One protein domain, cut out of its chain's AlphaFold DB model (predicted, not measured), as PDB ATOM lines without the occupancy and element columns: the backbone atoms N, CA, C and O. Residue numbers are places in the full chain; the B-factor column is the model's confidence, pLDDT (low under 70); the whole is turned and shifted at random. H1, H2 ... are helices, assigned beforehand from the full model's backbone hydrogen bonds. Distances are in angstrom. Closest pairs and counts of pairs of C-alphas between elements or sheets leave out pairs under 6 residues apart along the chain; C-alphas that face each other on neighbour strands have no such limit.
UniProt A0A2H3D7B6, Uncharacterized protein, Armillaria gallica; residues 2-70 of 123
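What this domain is: This is residues 2 to 70 of the 123 residues of an uncharacterized protein of Armillaria gallica (UniProt A0A2H3D7B6). Little regular structure is found here: two helices, H1 and H2, pack side by side, slightly splayed, and long loops make up the rest. One loop, residues 13 to 26, leads from the end of H1 back to the beginning of H2; the other, residues 41 to 70, runs back past H2, turns near Glu 56 and folds back toward it. The printed part has 69 residues, with H1 then H2 along the chain and no named strand; the class is all helix, though under half of the residues are in named elements. It is only just compact, close to loose, with a radius of gyration of the C-alphas of 12.9 A and spans of 39 by 27 by 21 A.

How they stand to each other: Look first at H2, residues 27 to 40, where every O i to N i+4 pair is within hydrogen-bond range. H1, residues 2 to 12, has 5 of 7 such pairs. The two touch, their closest C-alphas being those of Ala 5 and Glu 37, 5.3 A apart. They run the same way at a steep tilt of 38 degrees.

Where its parts are: Find C-alpha 27 at (-7.864, -12.207, -24.098); from there H2 runs 19.9 A to C-alpha 40. H1 begins at C-alpha 2, (2.318, -24.384, -17.770), and runs 15.0 A.

The domain as a whole: The C-alphas farthest apart, those of Lys 14 and Glu 56, are 39.9 A apart. The link from H1 to H2 is long. The printed part has no cut, and no printed residue is under 70 in pLDDT.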
ATOM      1  N   ARG A   2       1.348 -23.273 -17.657       92.69
ATOM      2  CA  ARG A   2       2.318 -24.384 -17.770       92.69
ATOM      3  C   ARG A   2       1.675 -25.767 -17.943       92.69
ATOM      4  O   ARG A   2       2.117 -26.531 -18.790       92.69
ATOM      5  N   GLY A   3       0.596 -26.056 -17.209       93.44
ATOM      6  CA  GLY A   3      -0.154 -27.308 -17.371       93.44
ATOM      7  C   GLY A   3      -0.762 -27.484 -18.770       93.44
ATOM      8  O   GLY A   3      -0.748 -28.585 -19.301       93.44
ATOM      9  N   HIS A   4      -1.214 -26.397 -19.403       93.81
ATOM     10  CA  HIS A   4      -1.747 -26.424 -20.769       93.81
ATOM     11  C   HIS A   4      -0.627 -26.693 -21.790       93.81
ATOM     12  O   HIS A   4      -0.722 -27.606 -22.607       93.81
ATOM     13  N   ALA A   5       0.505 -25.998 -21.649       95.44
ATOM     14  CA  ALA A   5       1.678 -26.188 -22.502       95.44
ATOM     15  C   ALA A   5       2.330 -27.578 -22.363       95.44
ATOM     16  O   ALA A   5       2.997 -28.049 -23.287       95.44
ATOM     17  N   HIS A   6       2.111 -28.282 -21.248       95.50
ATOM     18  CA  HIS A   6       2.558 -29.666 -21.095       95.50
ATOM     19  C   HIS A   6       1.941 -30.595 -22.157       95.50
ATOM     20  O   HIS A   6       2.613 -31.508 -22.642       95.50
ATOM     21  N   CYS A   7       0.703 -30.331 -22.592       93.38
ATOM     22  CA  CYS A   7       0.066 -31.069 -23.686       93.38
ATOM     23  C   CYS A   7       0.827 -30.888 -25.009       93.38
ATOM     24  O   CYS A   7       1.093 -31.874 -25.699       93.38
ATOM     25  N   VAL A   8       1.251 -29.657 -25.320       94.31
ATOM     26  CA  VAL A   8       2.074 -29.351 -26.503       94.31
ATOM     27  C   VAL A   8       3.393 -30.119 -26.444       94.31
ATOM     28  O   VAL A   8       3.769 -30.785 -27.406       94.31
ATOM     29  N   GLN A   9       4.067 -30.107 -25.292       94.38
ATOM     30  CA  GLN A   9       5.327 -30.832 -25.108       94.38
ATOM     31  C   GLN A   9       5.159 -32.356 -25.237       94.38
ATOM     32  O   GLN A   9       6.037 -33.021 -25.789       94.38
ATOM     33  N   CYS A  10       4.045 -32.915 -24.753       94.31
ATOM     34  CA  CYS A  10       3.727 -34.341 -24.873       94.31
ATOM     35  C   CYS A  10       3.536 -34.770 -26.336       94.31
ATOM     36  O   CYS A  10       4.074 -35.797 -26.748       94.31
ATOM     37  N   LEU A  11       2.809 -33.978 -27.132       93.56
ATOM     38  CA  LEU A  11       2.585 -34.263 -28.555       93.56
ATOM     39  C   LEU A  11       3.837 -34.021 -29.400       93.56
ATOM     40  O   LEU A  11       4.162 -34.835 -30.260       93.56
ATOM     41  N   ARG A  12       4.598 -32.965 -29.095       91.50
ATOM     42  CA  ARG A  12       5.882 -32.680 -29.746       91.50
ATOM     43  C   ARG A  12       6.835 -33.874 -29.687       91.50
ATOM     44  O   ARG A  12       7.404 -34.238 -30.707       91.50
ATOM     45  N   LYS A  13       6.967 -34.528 -28.522       93.44
ATOM     46  CA  LYS A  13       7.821 -35.723 -28.341       93.44
ATOM     47  C   LYS A  13       7.435 -36.900 -29.245       93.44
ATOM     48  O   LYS A  13       8.249 -37.792 -29.442       93.44
ATOM     49  N   LYS A  14       6.209 -36.918 -29.772       92.00
ATOM     50  CA  LYS A  14       5.707 -37.960 -30.679       92.00
ATOM     51  C   LYS A  14       5.943 -37.626 -32.154       92.00
ATOM     52  O   LYS A  14       5.574 -38.430 -32.995       92.00
ATOM     53  N   ASN A  15       6.529 -36.464 -32.468       86.75
ATOM     54  CA  ASN A  15       6.738 -35.960 -33.833       86.75
ATOM     55  C   ASN A  15       5.449 -35.860 -34.675       86.75
ATOM     56  O   ASN A  15       5.499 -35.873 -35.899       86.75
ATOM     57  N   VAL A  16       4.291 -35.733 -34.019       82.81
ATOM     58  CA  VAL A  16       2.981 -35.555 -34.660       82.81
ATOM     59  C   VAL A  16       2.312 -34.356 -34.000       82.81
ATOM     60  O   VAL A  16       1.708 -34.477 -32.933       82.81
ATOM     61  N   LEU A  17       2.488 -33.171 -34.591       87.62
ATOM     62  CA  LEU A  17       2.025 -31.920 -33.998       87.62
ATOM     63  C   LEU A  17       1.528 -30.938 -35.062       87.62
ATOM     64  O   LEU A  17       2.291 -30.475 -35.903       87.62
ATOM     65  N   LEU A  18       0.256 -30.567 -34.945       90.25
ATOM     66  CA  LEU A  18      -0.331 -29.382 -35.555       90.25
ATOM     67  C   LEU A  18      -0.989 -28.587 -34.424       90.25
ATOM     68  O   LEU A  18      -1.875 -29.106 -33.746       90.25
ATOM     69  N   ILE A  19      -0.531 -27.359 -34.182       90.88
ATOM     70  CA  ILE A  19      -1.081 -26.496 -33.128       90.88
ATOM     71  C   ILE A  19      -2.116 -25.573 -33.759       90.88
ATOM     72  O   ILE A  19      -1.798 -24.809 -34.666       90.88
ATOM     73  N   LEU A  20      -3.347 -25.628 -33.255       92.69
ATOM     74  CA  LEU A  20      -4.431 -24.732 -33.642       92.69
ATOM     75  C   LEU A  20      -4.928 -23.972 -32.415       92.69
ATOM     76  O   LEU A  20      -5.061 -24.539 -31.329       92.69
ATOM     77  N   GLY A  21      -5.224 -22.689 -32.601       89.31
ATOM     78  CA  GLY A  21      -5.868 -21.877 -31.577       89.31
ATOM     79  C   GLY A  21      -7.350 -22.224 -31.407       89.31
ATOM     80  O   GLY A  21      -7.986 -22.815 -32.280       89.31
ATOM     81  N   ARG A  22      -7.930 -21.807 -30.280       84.75
ATOM     82  CA  ARG A  22      -9.378 -21.825 -30.023       84.75
ATOM     83  C   ARG A  22      -9.780 -20.613 -29.179       84.75
ATOM     84  O   ARG A  22      -8.948 -19.948 -28.575       84.75
ATOM     85  N   ARG A  23     -11.079 -20.326 -29.124       85.75
ATOM     86  CA  ARG A  23     -11.645 -19.268 -28.286       85.75
ATOM     87  C   ARG A  23     -11.289 -19.456 -26.805       85.75
ATOM     88  O   ARG A  23     -11.485 -20.532 -26.247       85.75
ATOM     89  N   GLY A  24     -10.866 -18.368 -26.172       84.38
ATOM     90  CA  GLY A  24     -10.862 -18.171 -24.726       84.38
ATOM     91  C   GLY A  24     -11.584 -16.862 -24.398       84.38
ATOM     92  O   GLY A  24     -11.776 -16.025 -25.279       84.38
ATOM     93  N   TYR A  25     -11.995 -16.681 -23.145       91.81
ATOM     94  CA  TYR A  25     -12.793 -15.513 -22.738       91.81
ATOM     95  C   TYR A  25     -11.966 -14.403 -22.085       91.81
ATOM     96  O   TYR A  25     -12.430 -13.276 -21.956       91.81
ATOM     97  N   THR A  26     -10.716 -14.688 -21.715       93.12
ATOM     98  CA  THR A  26      -9.799 -13.707 -21.128       93.12
ATOM     99  C   THR A  26      -8.640 -13.462 -22.084       93.12
ATOM    100  O   THR A  26      -7.614 -14.136 -22.005       93.12
ATOM    101  N   VAL A  27      -8.800 -12.490 -22.989       92.31
ATOM    102  CA  VAL A  27      -7.864 -12.207 -24.098       92.31
ATOM    103  C   VAL A  27      -6.408 -12.094 -23.630       92.31
ATOM    104  O   VAL A  27      -5.521 -12.702 -24.225       92.31
ATOM    105  N   LYS A  28      -6.160 -11.422 -22.499       92.50
ATOM    106  CA  LYS A  28      -4.810 -11.280 -21.922       92.50
ATOM    107  C   LYS A  28      -4.170 -12.632 -21.564       92.50
ATOM    108  O   LYS A  28      -2.981 -12.830 -21.785       92.50
ATOM    109  N   ASN A  29      -4.948 -13.580 -21.041       93.88
ATOM    110  CA  ASN A  29      -4.448 -14.916 -20.692       93.88
ATOM    111  C   ASN A  29      -4.259 -15.799 -21.927       93.88
ATOM    112  O   ASN A  29      -3.356 -16.635 -21.929       93.88
ATOM    113  N   ILE A  30      -5.073 -15.599 -22.969       95.00
ATOM    114  CA  ILE A  30      -4.904 -16.272 -24.264       95.00
ATOM    115  C   ILE A  30      -3.568 -15.862 -24.875       95.00
ATOM    116  O   ILE A  30      -2.759 -16.733 -25.173       95.00
ATOM    117  N   ALA A  31      -3.300 -14.554 -24.972       93.69
ATOM    118  CA  ALA A  31      -2.054 -14.034 -25.533       93.69
ATOM    119  C   ALA A  31      -0.820 -14.596 -24.807       93.69
ATOM    120  O   ALA A  31       0.094 -15.117 -25.446       93.69
ATOM    121  N   ARG A  32      -0.835 -14.577 -23.467       94.88
ATOM    122  CA  ARG A  32       0.220 -15.171 -22.631       94.88
ATOM    123  C   ARG A  32       0.406 -16.666 -22.881       94.88
ATOM    124  O   ARG A  32       1.523 -17.132 -23.083       94.88
ATOM    125  N   THR A  33      -0.695 -17.415 -22.873       95.38
ATOM    126  CA  THR A  33      -0.660 -18.874 -23.025       95.38
ATOM    127  C   THR A  33      -0.128 -19.255 -24.400       95.38
ATOM    128  O   THR A  33       0.808 -20.042 -24.471       95.38
ATOM    129  N   TRP A  34      -0.633 -18.640 -25.469       95.19
ATOM    130  CA  TRP A  34      -0.180 -18.938 -26.827       95.19
ATOM    131  C   TRP A  34       1.275 -18.548 -27.051       95.19
ATOM    132  O   TRP A  34       2.019 -19.346 -27.603       95.19
ATOM    133  N   THR A  35       1.713 -17.391 -26.543       94.94
ATOM    134  CA  THR A  35       3.129 -16.986 -26.609       94.94
ATOM    135  C   THR A  35       4.036 -18.058 -25.997       94.94
ATOM    136  O   THR A  35       5.016 -18.480 -26.611       94.94
ATOM    137  N   TYR A  36       3.678 -18.566 -24.815       96.25
ATOM    138  CA  TYR A  36       4.445 -19.617 -24.144       96.25
ATOM    139  C   TYR A  36       4.373 -20.973 -24.875       96.25
ATOM    140  O   TYR A  36       5.370 -21.691 -24.975       96.25
ATOM    141  N   GLU A  37       3.213 -21.342 -25.421       96.06
ATOM    142  CA  GLU A  37       3.036 -22.579 -26.193       96.06
ATOM    143  C   GLU A  37       3.803 -22.577 -27.513       96.06
ATOM    144  O   GLU A  37       4.397 -23.597 -27.876       96.06
ATOM    145  N   THR A  38       3.846 -21.436 -28.203       95.19
ATOM    146  CA  THR A  38       4.635 -21.259 -29.423       95.19
ATOM    147  C   THR A  38       6.111 -21.513 -29.158       95.19
ATOM    148  O   THR A  38       6.750 -22.167 -29.972       95.19
ATOM    149  N   ALA A  39       6.649 -21.097 -28.009       95.81
ATOM    150  CA  ALA A  39       8.030 -21.402 -27.639       95.81
ATOM    151  C   ALA A  39       8.249 -22.849 -27.167       95.81
ATOM    152  O   ALA A  39       9.349 -23.385 -27.309       95.81
ATOM    153  N   CYS A  40       7.212 -23.525 -26.666       95.38
ATOM    154  CA  CYS A  40       7.292 -24.954 -26.353       95.38
ATOM    155  C   CYS A  40       7.431 -25.823 -27.612       95.38
ATOM    156  O   CYS A  40       8.011 -26.908 -27.534       95.38
ATOM    157  N   ALA A  41       6.922 -25.372 -28.764       91.88
ATOM    158  CA  ALA A  41       6.990 -26.115 -30.023       91.88
ATOM    159  C   ALA A  41       8.435 -26.349 -30.530       91.88
ATOM    160  O   ALA A  41       8.769 -27.504 -30.793       91.88
ATOM    161  N   PRO A  42       9.332 -25.342 -30.594       93.38
ATOM    162  CA  PRO A  42      10.762 -25.542 -30.856       93.38
ATOM    163  C   PRO A  42      11.574 -25.887 -29.591       93.38
ATOM    164  O   PRO A  42      12.788 -26.056 -29.658       93.38
ATOM    165  N   SER A  43      10.924 -26.012 -28.431       94.12
ATOM    166  CA  SER A  43      11.538 -26.177 -27.103       94.12
ATOM    167  C   SER A  43      12.552 -25.105 -26.697       94.12
ATOM    168  O   SER A  43      13.654 -25.409 -26.252       94.12
ATOM    169  N   VAL A  44      12.140 -23.846 -26.820       96.69
ATOM    170  CA  VAL A  44      12.883 -22.665 -26.349       96.69
ATOM    171  C   VAL A  44      12.139 -21.943 -25.219       96.69
ATOM    172  O   VAL A  44      12.403 -20.787 -24.920       96.69
ATOM    173  N   GLN A  45      11.173 -22.604 -24.573       95.00
ATOM    174  CA  GLN A  45      10.349 -21.977 -23.537       95.00
ATOM    175  C   GLN A  45      11.151 -21.462 -22.334       95.00
ATOM    176  O   GLN A  45      10.728 -20.504 -21.694       95.00
ATOM    177  N   ASP A  46      12.300 -22.078 -22.049       93.50
ATOM    178  CA  ASP A  46      13.165 -21.721 -20.921       93.50
ATOM    179  C   ASP A  46      14.054 -20.501 -21.220       93.50
ATOM    180  O   ASP A  46      14.691 -19.970 -20.316       93.50
ATOM    181  N   THR A  47      14.088 -20.037 -22.476       94.81
ATOM    182  CA  THR A  47      14.850 -18.849 -22.894       94.81
ATOM    183  C   THR A  47      13.980 -17.603 -23.051       94.81
ATOM    184  O   THR A  47      14.507 -16.544 -23.384       94.81
ATOM    185  N   ILE A  48      12.656 -17.707 -22.883       94.19
ATOM    186  CA  ILE A  48      11.770 -16.542 -22.973       94.19
ATOM    187  C   ILE A  48      11.927 -15.691 -21.714       94.19
ATOM    188  O   ILE A  48      11.827 -16.213 -20.603       94.19
ATOM    189  N   ASP A  49      12.082 -14.378 -21.891       94.75
ATOM    190  CA  ASP A  49      12.000 -13.433 -20.781       94.75
ATOM    191  C   ASP A  49      10.582 -13.452 -20.178       94.75
ATOM    192  O   ASP A  49       9.597 -13.197 -20.882       94.75
ATOM    193  N   PRO A  50      10.431 -13.779 -18.885       94.50
ATOM    194  CA  PRO A  50       9.132 -13.743 -18.232       94.50
ATOM    195  C   PRO A  50       8.562 -12.320 -18.099       94.50
ATOM    196  O   PRO A  50       7.345 -12.178 -17.928       94.50
ATOM    197  N   ASN A  51       9.398 -11.282 -18.189       95.75
ATOM    198  CA  ASN A  51       8.970  -9.890 -18.188       95.75
ATOM    199  C   ASN A  51       8.528  -9.478 -19.592       95.75
ATOM    200  O   ASN A  51       9.242  -9.615 -20.581       95.75
ATOM    201  N   LEU A  52       7.315  -8.950 -19.677       93.44
ATOM    202  CA  LEU A  52       6.750  -8.435 -20.911       93.44
ATOM    203  C   LEU A  52       7.187  -6.989 -21.115       93.44
ATOM    204  O   LEU A  52       7.250  -6.199 -20.175       93.44
ATOM    205  N   HIS A  53       7.409  -6.625 -22.373       90.06
ATOM    206  CA  HIS A  53       7.625  -5.233 -22.740       90.06
ATOM    207  C   HIS A  53       6.375  -4.393 -22.443       90.06
ATOM    208  O   HIS A  53       5.241  -4.881 -22.498       90.06
ATOM    209  N   TRP A  54       6.590  -3.109 -22.154       90.38
ATOM    210  CA  TRP A  54       5.509  -2.149 -21.951       90.38
ATOM    211  C   TRP A  54       4.617  -2.040 -23.198       90.38
ATOM    212  O   TRP A  54       5.120  -1.915 -24.315       90.38
ATOM    213  N   ASN A  55       3.295  -2.055 -23.002       85.56
ATOM    214  CA  ASN A  55       2.321  -1.935 -24.084       85.56
ATOM    215  C   ASN A  55       1.005  -1.267 -23.648       85.56
ATOM    216  O   ASN A  55       0.016  -1.951 -23.420       85.56
ATOM    217  N   GLU A  56       0.972   0.064 -23.540       85.44
ATOM    218  CA  GLU A  56      -0.278   0.831 -23.323       85.44
ATOM    219  C   GLU A  56      -1.214   0.204 -22.259       85.44
ATOM    220  O   GLU A  56      -2.414   0.054 -22.469       85.44
ATOM    221  N   GLU A  57      -0.648  -0.267 -21.141       84.38
ATOM    222  CA  GLU A  57      -1.375  -0.892 -20.019       84.38
ATOM    223  C   GLU A  57      -2.088  -2.230 -20.296       84.38
ATOM    224  O   GLU A  57      -2.709  -2.815 -19.398       84.38
ATOM    225  N   TRP A  58      -1.930  -2.819 -21.483       89.38
ATOM    226  CA  TRP A  58      -2.568  -4.093 -21.821       89.38
ATOM    227  C   TRP A  58      -2.151  -5.231 -20.890       89.38
ATOM    228  O   TRP A  58      -3.016  -5.984 -20.435       89.38
ATOM    229  N   PHE A  59      -0.868  -5.359 -20.546       93.81
ATOM    230  CA  PHE A  59      -0.393  -6.359 -19.573       93.81
ATOM    231  C   PHE A  59      -0.027  -5.781 -18.203       93.81
ATOM    232  O   PHE A  59       0.464  -6.517 -17.338       93.81
ATOM    233  N   GLY A  60      -0.326  -4.501 -17.985       91.06
ATOM    234  CA  GLY A  60      -0.161  -3.848 -16.696       91.06
ATOM    235  C   GLY A  60      -1.074  -4.435 -15.608       91.06
ATOM    236  O   GLY A  60      -2.043  -5.143 -15.902       91.06
ATOM    237  N   PRO A  61      -0.760  -4.182 -14.326       91.25
ATOM    238  CA  PRO A  61       0.426  -3.463 -13.848       91.25
ATOM    239  C   PRO A  61       1.676  -4.355 -13.738       91.25
ATOM    240  O   PRO A  61       2.775  -3.850 -13.558       91.25
ATOM    241  N   ARG A  62       1.523  -5.685 -13.823       91.81
ATOM    242  CA  ARG A  62       2.606  -6.639 -13.525       91.81
ATOM    243  C   ARG A  62       3.534  -6.942 -14.698       91.81
ATOM    244  O   ARG A  62       4.621  -7.438 -14.443       91.81
ATOM    245  N   TYR A  63       3.096  -6.718 -15.941       94.25
ATOM    246  CA  TYR A  63       3.887  -6.964 -17.156       94.25
ATOM    247  C   TYR A  63       4.629  -8.305 -17.141       94.25
ATOM    248  O   TYR A  63       5.813  -8.382 -17.426       94.25
ATOM    249  N   HIS A  64       3.925  -9.380 -16.792       95.12
ATOM    250  CA  HIS A  64       4.518 -10.709 -16.682       95.12
ATOM    251  C   HIS A  64       3.783 -11.704 -17.583       95.12
ATOM    252  O   HIS A  64       2.550 -11.644 -17.727       95.12
ATOM    253  N   LEU A  65       4.542 -12.615 -18.193       95.19
ATOM    254  CA  LEU A  65       4.040 -13.618 -19.133       95.19
ATOM    255  C   LEU A  65       3.168 -14.675 -18.442       95.19
ATOM    256  O   LEU A  65       2.367 -15.340 -19.091       95.19
ATOM    257  N   GLU A  66       3.282 -14.840 -17.126       94.12
ATOM    258  CA  GLU A  66       2.534 -15.874 -16.411       94.12
ATOM    259  C   GLU A  66       1.016 -15.653 -16.368       94.12
ATOM    260  O   GLU A  66       0.504 -14.538 -16.287       94.12
ATOM    261  N   VAL A  67       0.291 -16.770 -16.317       94.12
ATOM    262  CA  VAL A  67      -1.118 -16.800 -15.919       94.12
ATOM    263  C   VAL A  67      -1.191 -17.403 -14.521       94.12
ATOM    264  O   VAL A  67      -0.899 -18.593 -14.362       94.12
ATOM    265  N   VAL A  68      -1.563 -16.576 -13.543       91.69
ATOM    266  CA  VAL A  68      -1.671 -16.937 -12.120       91.69
ATOM    267  C   VAL A  68      -2.788 -17.962 -11.917       91.69
ATOM    268  O   VAL A  68      -3.827 -17.897 -12.578       91.69
ATOM    269  N   ALA A  69      -2.565 -18.924 -11.022       90.19
ATOM    270  CA  ALA A  69      -3.588 -19.889 -10.639       90.19
ATOM    271  C   ALA A  69      -4.734 -19.196  -9.885       90.19
ATOM    272  O   ALA A  69      -4.501 -18.293  -9.082       90.19
ATOM    273  N   SER A  70      -5.971 -19.619 -10.137       89.56
ATOM    274  CA  SER A  70      -7.095 -19.225  -9.291       89.56
ATOM    275  C   SER A  70      -7.047 -19.993  -7.971       89.56
ATOM    276  O   SER A  70      -6.540 -21.111  -7.913       89.56
TER     277      SER A  70